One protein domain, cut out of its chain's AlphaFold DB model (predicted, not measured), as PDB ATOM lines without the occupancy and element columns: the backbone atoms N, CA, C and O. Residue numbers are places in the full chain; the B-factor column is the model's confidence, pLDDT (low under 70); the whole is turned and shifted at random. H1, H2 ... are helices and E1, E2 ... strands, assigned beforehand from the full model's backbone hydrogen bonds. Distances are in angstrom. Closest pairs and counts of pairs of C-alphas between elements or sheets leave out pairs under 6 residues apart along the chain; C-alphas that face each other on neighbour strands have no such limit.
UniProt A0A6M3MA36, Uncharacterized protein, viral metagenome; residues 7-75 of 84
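AT A GLANCE: This is residues 7 to 75 of the 84 residues of an uncharacterized protein of viral metagenome (UniProt A0A6M3MA36). One twisted sheet of five strands, E1 to E5 side by side in chain order, has a single helix, H1, packed on it near the end where E2 and E4 begin. The helix covers only a part of the sheet: it passes from beside Ile 46 of E4 to beside Asn 21 of E2, and its centre is the farthest of the element centres from the mean of the C-alphas, at 12.9 A. The printed part has 69 residues, with five named strands followed by one named helix; the sheet's order is E1 - E2 - E3 - E4 - E5, all antiparallel, and the class is mixed, helices and strands. The whole is compact, with a radius of gyration of the C-alphas of 12.0 A, yet elongated in outline, spanning 35 by 21 by 20 A.

HOW THE PARTS SIT: The inner strand E3, residues 34 to 39, is nearest to the mean of the C-alphas, at 2.7 A. On one side its neighbour is E2, residues 21 to 28, at 156 degrees between directions, with N 27 and O 36 2.9 A apart, within hydrogen-bond range. On the other side is E4, residues 44 to 50, at 162 degrees, with N 37 and O 47 at 2.9 A. The edge strand E1, residues 13 to 18, pairs with E2 at 152 degrees, with N 15 and O 26 at 3.0 A. The edge strand E5, residues 56 to 59, pairs with E4 at 169 degrees, with N 57 and O 48 at 2.8 A. The five strands form a meander, each strand the antiparallel neighbour of the one before, and each successive pair is a hairpin. E2 bends by 52 degrees at residue 24. E1 and E5 are apart. H1, residues 63 to 74, is on the sheet at a height of 8.8 A, giving two layers, a helix on one face of a sheet. It lies over E2, but only just, with 3 of its 12 C-alphas falling on that strand; it runs along the strands, also only just, at 29 degrees to E2 on the local plane. The closest C-alphas of H1 and E4 are those of Ala 63 and Ile 46, 5.6 A apart; those of H1 and E2 are Phe 70 and Asn 21, 7.4 A apart. In H1 every O i to N i+4 pair is within hydrogen-bond range.

IN THESE COORDINATES: E1 begins at C-alpha 13, (298.865, 184.368, 113.324), and is 14.8 A long. E2 and E4 each measure 18.3 A, E3 16.7 A and E5 7.2 A. H1 measures 16.4 A and ends at C-alpha 74, (275.969, 175.957, 104.921).

THE WHOLE: The two C-alphas farthest apart are those of Asp 31 and Thr 75, at 35.8 A. The printed part has no cut, and the five links are tight. The mean pLDDT of the printed part is 82.4; residues 7 to 11, 15 to 16, 19 and 73 to 75 are under 70.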
ATOM      1  N   GLU A   7     306.246 183.075 102.593       61.19
ATOM      2  CA  GLU A   7     306.858 184.379 102.891       61.19
ATOM      3  C   GLU A   7     305.850 185.514 103.131       61.19
ATOM      4  O   GLU A   7     306.041 186.307 104.056       61.19
ATOM      5  N   ASP A   8     304.762 185.579 102.352       64.38
ATOM      6  CA  ASP A   8     303.722 186.614 102.487       64.38
ATOM      7  C   ASP A   8     302.987 186.506 103.849       64.38
ATOM      8  O   ASP A   8     302.397 187.486 104.311       64.38
ATOM      9  N   PHE A   9     303.044 185.341 104.513       63.12
ATOM     10  CA  PHE A   9     302.323 185.049 105.758       63.12
ATOM     11  C   PHE A   9     303.174 184.564 106.928       63.12
ATOM     12  O   PHE A   9     302.614 184.344 107.997       63.12
ATOM     13  N   THR A  10     304.496 184.461 106.790       60.28
ATOM     14  CA  THR A  10     305.409 183.892 107.809       60.28
ATOM     15  C   THR A  10     305.274 184.480 109.220       60.28
ATOM     16  O   THR A  10     305.805 183.929 110.181       60.28
ATOM     17  N   HIS A  11     304.595 185.618 109.364       66.00
ATOM     18  CA  HIS A  11     304.390 186.298 110.637       66.00
ATOM     19  C   HIS A  11     302.914 186.494 111.014       66.00
ATOM     20  O   HIS A  11     302.630 186.983 112.107       66.00
ATOM     21  N   TRP A  12     301.972 186.139 110.137       77.94
ATOM     22  CA  TRP A  12     300.551 186.254 110.443       77.94
ATOM     23  C   TRP A  12     300.116 185.087 111.334       77.94
ATOM     24  O   TRP A  12     300.458 183.938 111.065       77.94
ATOM     25  N   GLN A  13     299.361 185.382 112.390       78.94
ATOM     26  CA  GLN A  13     298.865 184.368 113.324       78.94
ATOM     27  C   GLN A  13     297.524 183.804 112.847       78.94
ATOM     28  O   GLN A  13     296.612 184.567 112.509       78.94
ATOM     29  N   ASP A  14     297.404 182.479 112.836       72.38
ATOM     30  CA  ASP A  14     296.189 181.735 112.520       72.38
ATOM     31  C   ASP A  14     295.250 181.656 113.732       72.38
ATOM     32  O   ASP A  14     295.653 181.360 114.854       72.38
ATOM     33  N   MET A  15     293.964 181.931 113.508       69.44
ATOM     34  CA  MET A  15     292.963 182.027 114.582       69.44
ATOM     35  C   MET A  15     291.890 180.942 114.544       69.44
ATOM     36  O   MET A  15     290.895 181.066 115.257       69.44
ATOM     37  N   ASN A  16     292.131 179.861 113.794       67.69
ATOM     38  CA  ASN A  16     291.263 178.703 113.531       67.69
ATOM     39  C   ASN A  16     290.452 178.763 112.230       67.69
ATOM     40  O   ASN A  16     290.145 179.819 111.667       67.69
ATOM     41  N   ALA A  17     290.071 177.565 111.790       70.25
ATOM     42  CA  ALA A  17     289.147 177.358 110.695       70.25
ATOM     43  C   ALA A  17     287.720 177.809 111.054       70.25
ATOM     44  O   ALA A  17     287.275 177.695 112.200       70.25
ATOM     45  N   LEU A  18     286.973 178.282 110.057       70.88
ATOM     46  CA  LEU A  18     285.581 178.674 110.236       70.88
ATOM     47  C   LEU A  18     284.714 177.456 110.608       70.88
ATOM     48  O   LEU A  18     284.855 176.387 110.004       70.88
ATOM     49  N   PRO A  19     283.756 177.603 111.546       69.75
ATOM     50  CA  PRO A  19     282.822 176.534 111.878       69.75
ATOM     51  C   PRO A  19     282.125 176.005 110.619       69.75
ATOM     52  O   PRO A  19     281.579 176.785 109.839       69.75
ATOM     53  N   ARG A  20     282.128 174.675 110.439       71.00
ATOM     54  CA  ARG A  20     281.570 173.957 109.268       71.00
ATOM     55  C   ARG A  20     282.309 174.176 107.944       71.00
ATOM     56  O   ARG A  20     281.840 173.692 106.916       71.00
ATOM     57  N   ASN A  21     283.447 174.869 107.943       73.50
ATOM     58  CA  ASN A  21     284.237 175.078 106.737       73.50
ATOM     59  C   ASN A  21     285.736 175.083 107.063       73.50
ATOM     60  O   ASN A  21     286.401 176.115 107.016       73.50
ATOM     61  N   GLU A  22     286.253 173.888 107.366       81.44
ATOM     62  CA  GLU A  22     287.621 173.630 107.849       81.44
ATOM     63  C   GLU A  22     288.732 174.124 106.909       81.44
ATOM     64  O   GLU A  22     289.886 174.227 107.302       81.44
ATOM     65  N   ASN A  23     288.386 174.465 105.669       84.81
ATOM     66  CA  ASN A  23     289.322 174.948 104.660       84.81
ATOM     67  C   ASN A  23     289.450 176.475 104.624       84.81
ATOM     68  O   ASN A  23     290.333 176.983 103.943       84.81
ATOM     69  N   TYR A  24     288.583 177.209 105.325       86.50
ATOM     70  CA  TYR A  24     288.591 178.671 105.359       86.50
ATOM     71  C   TYR A  24     289.086 179.161 106.711       86.50
ATOM     72  O   TYR A  24     288.492 178.839 107.736       86.50
ATOM     73  N   TRP A  25     290.171 179.927 106.706       87.19
ATOM     74  CA  TRP A  25     290.880 180.347 107.911       87.19
ATOM     75  C   TRP A  25     290.998 181.862 107.956       87.19
ATOM     76  O   TRP A  25     291.081 182.520 106.915       87.19
ATOM     77  N   ILE A  26     290.999 182.407 109.173       87.88
ATOM     78  CA  ILE A  26     291.281 183.821 109.408       87.88
ATOM     79  C   ILE A  26     292.694 183.954 109.961       87.88
ATOM     80  O   ILE A  26     293.043 183.329 110.964       87.88
ATOM     81  N   TYR A  27     293.468 184.812 109.311       88.44
ATOM     82  CA  TYR A  27     294.809 185.198 109.716       88.44
ATOM     83  C   TYR A  27     294.823 186.650 110.180       88.44
ATOM     84  O   TYR A  27     294.148 187.494 109.585       88.44
ATOM     85  N   PHE A  28     295.633 186.957 111.190       88.12
ATOM     86  CA  PHE A  28     295.901 188.328 111.621       88.12
ATOM     87  C   PHE A  28     297.340 188.727 111.351       88.12
ATOM     88  O   PHE A  28     298.259 187.951 111.602       88.12
ATOM     89  N   SER A  29     297.525 189.957 110.877       88.12
ATOM     90  CA  SER A  29     298.855 190.523 110.695       88.12
ATOM     91  C   SER A  29     299.596 190.652 112.036       88.12
ATOM     92  O   SER A  29     298.951 190.762 113.082       88.12
ATOM     93  N   PRO A  30     300.942 190.671 112.036       84.69
ATOM     94  CA  PRO A  30     301.742 190.713 113.268       84.69
ATOM     95  C   PRO A  30     301.501 191.977 114.101       84.69
ATOM     96  O   PRO A  30     301.578 191.959 115.324       84.69
ATOM     97  N   ASP A  31     301.202 193.082 113.421       87.62
ATOM     98  CA  ASP A  31     300.832 194.370 114.009       87.62
ATOM     99  C   ASP A  31     299.351 194.441 114.425       87.62
ATOM    100  O   ASP A  31     298.903 195.454 114.960       87.62
ATOM    101  N   ASN A  32     298.589 193.364 114.203       86.62
ATOM    102  CA  ASN A  32     297.180 193.225 114.554       86.62
ATOM    103  C   ASN A  32     296.259 194.260 113.864       86.62
ATOM    104  O   ASN A  32     295.124 194.463 114.302       86.62
ATOM    105  N   LEU A  33     296.720 194.897 112.781       91.12
ATOM    106  CA  LEU A  33     295.964 195.905 112.026       91.12
ATOM    107  C   LEU A  33     295.052 195.298 110.958       91.12
ATOM    108  O   LEU A  33     294.000 195.862 110.653       91.12
ATOM    109  N   TYR A  34     295.413 194.133 110.428       91.12
ATOM    110  CA  TYR A  34     294.741 193.518 109.290       91.12
ATOM    111  C   TYR A  34     294.262 192.106 109.602       91.12
ATOM    112  O   TYR A  34     294.830 191.388 110.430       91.12
ATOM    113  N   SER A  35     293.190 191.714 108.922       91.31
ATOM    114  CA  SER A  35     292.686 190.345 108.908       91.31
ATOM    115  C   SER A  35     292.556 189.844 107.483       91.31
ATOM    116  O   SER A  35     292.068 190.573 106.622       91.31
ATOM    117  N   ALA A  36     292.945 188.596 107.247       90.50
ATOM    118  CA  ALA A  36     292.840 187.947 105.952       90.50
ATOM    119  C   ALA A  36     291.970 186.698 106.055       90.50
ATOM    120  O   ALA A  36     292.130 185.907 106.980       90.50
ATOM    121  N   LEU A  37     291.071 186.515 105.086       89.38
ATOM    122  CA  LEU A  37     290.360 185.257 104.880       89.38
ATOM    123  C   LEU A  37     291.103 184.451 103.818       89.38
ATOM    124  O   LEU A  37     291.250 184.922 102.688       89.38
ATOM    125  N   VAL A  38     291.526 183.239 104.164       88.38
ATOM    126  CA  VAL A  38     292.340 182.371 103.305       88.38
ATOM    127  C   VAL A  38     291.649 181.029 103.102       88.38
ATOM    128  O   VAL A  38     291.070 180.480 104.038       88.38
ATOM    129  N   ASN A  39     291.715 180.493 101.884       88.44
ATOM    130  CA  ASN A  39     291.389 179.100 101.603       88.44
ATOM    131  C   ASN A  39     292.668 178.253 101.565       88.44
ATOM    132  O   ASN A  39     293.532 178.463 100.715       88.44
ATOM    133  N   HIS A  40     292.755 177.268 102.456       82.44
ATOM    134  CA  HIS A  40     293.901 176.367 102.589       82.44
ATOM    135  C   HIS A  40     294.000 175.284 101.516       82.44
ATOM    136  O   HIS A  40     295.077 174.739 101.306       82.44
ATOM    137  N   ILE A  41     292.914 174.953 100.811       84.38
ATOM    138  CA  ILE A  41     292.972 173.924  99.757       84.38
ATOM    139  C   ILE A  41     293.861 174.392  98.601       84.38
ATOM    140  O   ILE A  41     294.576 173.597  97.995       84.38
ATOM    141  N   ASN A  42     293.780 175.677  98.260       85.50
ATOM    142  CA  ASN A  42     294.451 176.255  97.101       85.50
ATOM    143  C   ASN A  42     295.405 177.408  97.453       85.50
ATOM    144  O   ASN A  42     295.948 178.024  96.533       85.50
ATOM    145  N   ASN A  43     295.622 177.672  98.746       82.19
ATOM    146  CA  ASN A  43     296.445 178.763  99.275       82.19
ATOM    147  C   ASN A  43     296.080 180.132  98.673       82.19
ATOM    148  O   ASN A  43     296.933 180.878  98.186       82.19
ATOM    149  N   GLU A  44     294.785 180.455  98.672       86.81
ATOM    150  CA  GLU A  44     294.240 181.698  98.115       86.81
ATOM    151  C   GLU A  44     293.772 182.660  99.219       86.81
ATOM    152  O   GLU A  44     292.917 182.298 100.025       86.81
ATOM    153  N   ILE A  45     294.260 183.912  99.221       88.50
ATOM    154  CA  ILE A  45     293.601 185.010  99.954       88.50
ATOM    155  C   ILE A  45     292.334 185.368  99.203       88.50
ATOM    156  O   ILE A  45     292.365 185.717  98.025       88.50
ATOM    157  N   ILE A  46     291.233 185.388  99.932       90.44
ATOM    158  CA  ILE A  46     289.929 185.779  99.421       90.44
ATOM    159  C   ILE A  46     289.677 187.256  99.725       90.44
ATOM    160  O   ILE A  46     289.246 187.991  98.836       90.44
ATOM    161  N   PHE A  47     289.985 187.689 100.951       91.56
ATOM    162  CA  PHE A  47     289.816 189.066 101.420       91.56
ATOM    163  C   PHE A  47     290.956 189.479 102.345       91.56
ATOM    164  O   PHE A  47     291.435 188.651 103.117       91.56
ATOM    165  N   ILE A  48     291.311 190.764 102.316       91.19
ATOM    166  CA  ILE A  48     292.049 191.438 103.392       91.19
ATOM    167  C   ILE A  48     291.242 192.660 103.808       91.19
ATOM    168  O   ILE A  48     290.788 193.412 102.943       91.19
ATOM    169  N   SER A  49     291.099 192.869 105.109       93.44
ATOM    170  CA  SER A  49     290.422 194.037 105.663       93.44
ATOM    171  C   SER A  49     291.197 194.679 106.807       93.44
ATOM    172  O   SER A  49     291.882 193.989 107.566       93.44
ATOM    173  N   ASP A  50     291.041 195.992 106.956       92.81
ATOM    174  CA  ASP A  50     291.419 196.717 108.172       92.81
ATOM    175  C   ASP A  50     290.539 196.233 109.336       92.81
ATOM    176  O   ASP A  50     289.315 196.159 109.224       92.81
ATOM    177  N   ARG A  51     291.148 195.863 110.462       90.31
ATOM    178  CA  ARG A  51     290.420 195.290 111.607       90.31
ATOM    179  C   ARG A  51     289.678 196.311 112.446       90.31
ATOM    180  O   ARG A  51     288.764 195.942 113.182       90.31
ATOM    181  N   ARG A  52     290.099 197.568 112.393       93.19
ATOM    182  CA  ARG A  52     289.494 198.656 113.157       93.19
ATOM    183  C   ARG A  52     288.287 199.217 112.417       93.19
ATOM    184  O   ARG A  52     287.290 199.527 113.061       93.19
ATOM    185  N   THR A  53     288.381 199.371 111.100       95.25
ATOM    186  CA  THR A  53     287.330 199.993 110.278       95.25
ATOM    187  C   THR A  53     286.489 198.981 109.505       95.25
ATOM    188  O   THR A  53     285.360 199.297 109.136       95.25
ATOM    189  N   GLY A  54     287.008 197.775 109.266       89.94
ATOM    190  CA  GLY A  54     286.391 196.784 108.384       89.94
ATOM    191  C   GLY A  54     286.563 197.094 106.894       89.94
ATOM    192  O   GLY A  54     285.940 196.430 106.068       89.94
ATOM    193  N   GLU A  55     287.370 198.097 106.537       92.69
ATOM    194  CA  GLU A  55     287.595 198.489 105.145       92.69
ATOM    195  C   GLU A  55     288.258 197.355 104.351       92.69
ATOM    196  O   GLU A  55     289.244 196.772 104.798       92.69
ATOM    197  N   GLU A  56     287.714 197.049 103.168       91.19
ATOM    198  CA  GLU A  56     288.266 196.044 102.255       91.19
ATOM    199  C   GLU A  56     289.513 196.613 101.566       91.19
ATOM    200  O   GLU A  56     289.431 197.534 100.759       91.19
ATOM    201  N   ILE A  57     290.672 196.036 101.870       90.62
ATOM    202  CA  ILE A  57     291.962 196.403 101.268       90.62
ATOM    203  C   ILE A  57     292.195 195.581 100.002       90.62
ATOM    204  O   ILE A  57     292.786 196.042  99.026       90.62
ATOM    205  N   TYR A  58     291.736 194.331 100.024       89.69
ATOM    206  CA  TYR A  58     291.901 193.403  98.922       89.69
ATOM    207  C   TYR A  58     290.717 192.449  98.815       89.69
ATOM    208  O   TYR A  58     290.186 191.975  99.821       89.69
ATOM    209  N   LYS A  59     290.390 192.100  97.569       90.06
ATOM    210  CA  LYS A  59     289.404 191.089  97.207       90.06
ATOM    211  C   LYS A  59     289.911 190.241  96.047       90.06
ATOM    212  O   LYS A  59     290.289 190.773  95.002       90.06
ATOM    213  N   SER A  60     289.858 188.920  96.200       90.12
ATOM    214  CA  SER A  60     290.126 188.004  95.092       90.12
ATOM    215  C   SER A  60     289.036 188.112  94.015       90.12
ATOM    216  O   SER A  60     287.847 188.171  94.342       90.12
ATOM    217  N   PRO A  61     289.387 188.030  92.718       90.56
ATOM    218  CA  PRO A  61     288.411 187.853  91.640       90.56
ATOM    219  C   PRO A  61     287.482 186.642  91.844       90.56
ATOM    220  O   PRO A  61     286.331 186.666  91.411       90.56
ATOM    221  N   ASN A  62     287.947 185.604  92.549       89.94
ATOM    222  CA  ASN A  62     287.167 184.401  92.842       89.94
ATOM    223  C   ASN A  62     286.279 184.542  94.086       89.94
ATOM    224  O   ASN A  62     285.590 183.588  94.448       89.94
ATOM    225  N   ALA A  63     286.245 185.703  94.749       88.50
ATOM    226  CA  ALA A  63     285.493 185.894  95.992       88.50
ATOM    227  C   ALA A  63     284.014 185.480  95.872       88.50
ATOM    228  O   ALA A  63     283.452 184.894  96.796       88.50
ATOM    229  N   GLN A  64     283.387 185.701  94.709       87.81
ATOM    230  CA  GLN A  64     282.013 185.251  94.463       87.81
ATOM    231  C   GLN A  64     281.878 183.723  94.411       87.81
ATOM    232  O   GLN A  64     280.864 183.182  94.854       87.81
ATOM    233  N   LEU A  65     282.874 183.018  93.869       88.81
ATOM    234  CA  LEU A  65     282.891 181.557  93.842       88.81
ATOM    235  C   LEU A  65     283.044 181.002  95.261       88.81
ATOM    236  O   LEU A  65     282.268 180.133  95.653       88.81
ATOM    237  N   HIS A  66     283.963 181.562  96.051       87.12
ATOM    238  CA  HIS A  66     284.118 181.194  97.461       87.12
ATOM    239  C   HIS A  66     282.840 181.436  98.260       87.12
ATOM    240  O   HIS A  66     282.417 180.551  98.997       87.12
ATOM    241  N   ALA A  67     282.174 182.577  98.063       83.44
ATOM    242  CA  ALA A  67     280.893 182.854  98.706       83.44
ATOM    243  C   ALA A  67     279.843 181.791  98.344       83.44
ATOM    244  O   ALA A  67     279.196 181.240  99.231       83.44
ATOM    245  N   LYS A  68     279.708 181.434  97.059       84.12
ATOM    246  CA  LYS A  68     278.780 180.375  96.620       84.12
ATOM    247  C   LYS A  68     279.080 179.031  97.278       84.12
ATOM    248  O   LYS A  68     278.153 178.386  97.754       84.12
ATOM    249  N   VAL A  69     280.351 178.626  97.330       80.81
ATOM    250  CA  VAL A  69     280.778 177.382  97.994       80.81
ATOM    251  C   VAL A  69     280.463 177.439  99.489       80.81
ATOM    252  O   VAL A  69     279.877 176.505 100.029       80.81
ATOM    253  N   PHE A  70     280.778 178.557 100.143       75.62
ATOM    254  CA  PHE A  70     280.502 178.770 101.561       75.62
ATOM    255  C   PHE A  70     279.004 178.671 101.879       75.62
ATOM    256  O   PHE A  70     278.623 177.989 102.829       75.62
ATOM    257  N   TYR A  71     278.138 179.294 101.077       72.00
ATOM    258  CA  TYR A  71     276.686 179.221 101.271       72.00
ATOM    259  C   TYR A  71     276.098 177.855 100.896       72.00
ATOM    260  O   TYR A  71     275.202 177.386 101.591       72.00
ATOM    261  N   ALA A  72     276.609 177.186  99.859       71.06
ATOM    262  CA  ALA A  72     276.153 175.851  99.464       71.06
ATOM    263  C   ALA A  72     276.475 174.779 100.524       71.06
ATOM    264  O   ALA A  72     275.661 173.888 100.766       71.06
ATOM    265  N   LEU A  73     277.629 174.884 101.190       64.44
ATOM    266  CA  LEU A  73     278.007 173.998 102.299       64.44
ATOM    267  C   LEU A  73     277.217 174.291 103.586       64.44
ATOM    268  O   LEU A  73     277.010 173.393 104.399       64.44
ATOM    269  N   ASN A  74     276.744 175.529 103.755       62.66
ATOM    270  CA  ASN A  74     275.969 175.957 104.921       62.66
ATOM    271  C   ASN A  74     274.448 175.864 104.739       62.66
ATOM    272  O   ASN A  74     273.712 176.010 105.718       62.66
ATOM    273  N   THR A  75     273.944 175.589 103.533       57.88
ATOM    274  CA  THR A  75     272.527 175.261 103.359       57.88
ATOM    275  C   THR A  75     272.214 173.907 104.004       57.88
ATOM    276  O   THR A  75     272.852 172.910 103.656       57.88
TER     277      THR A  75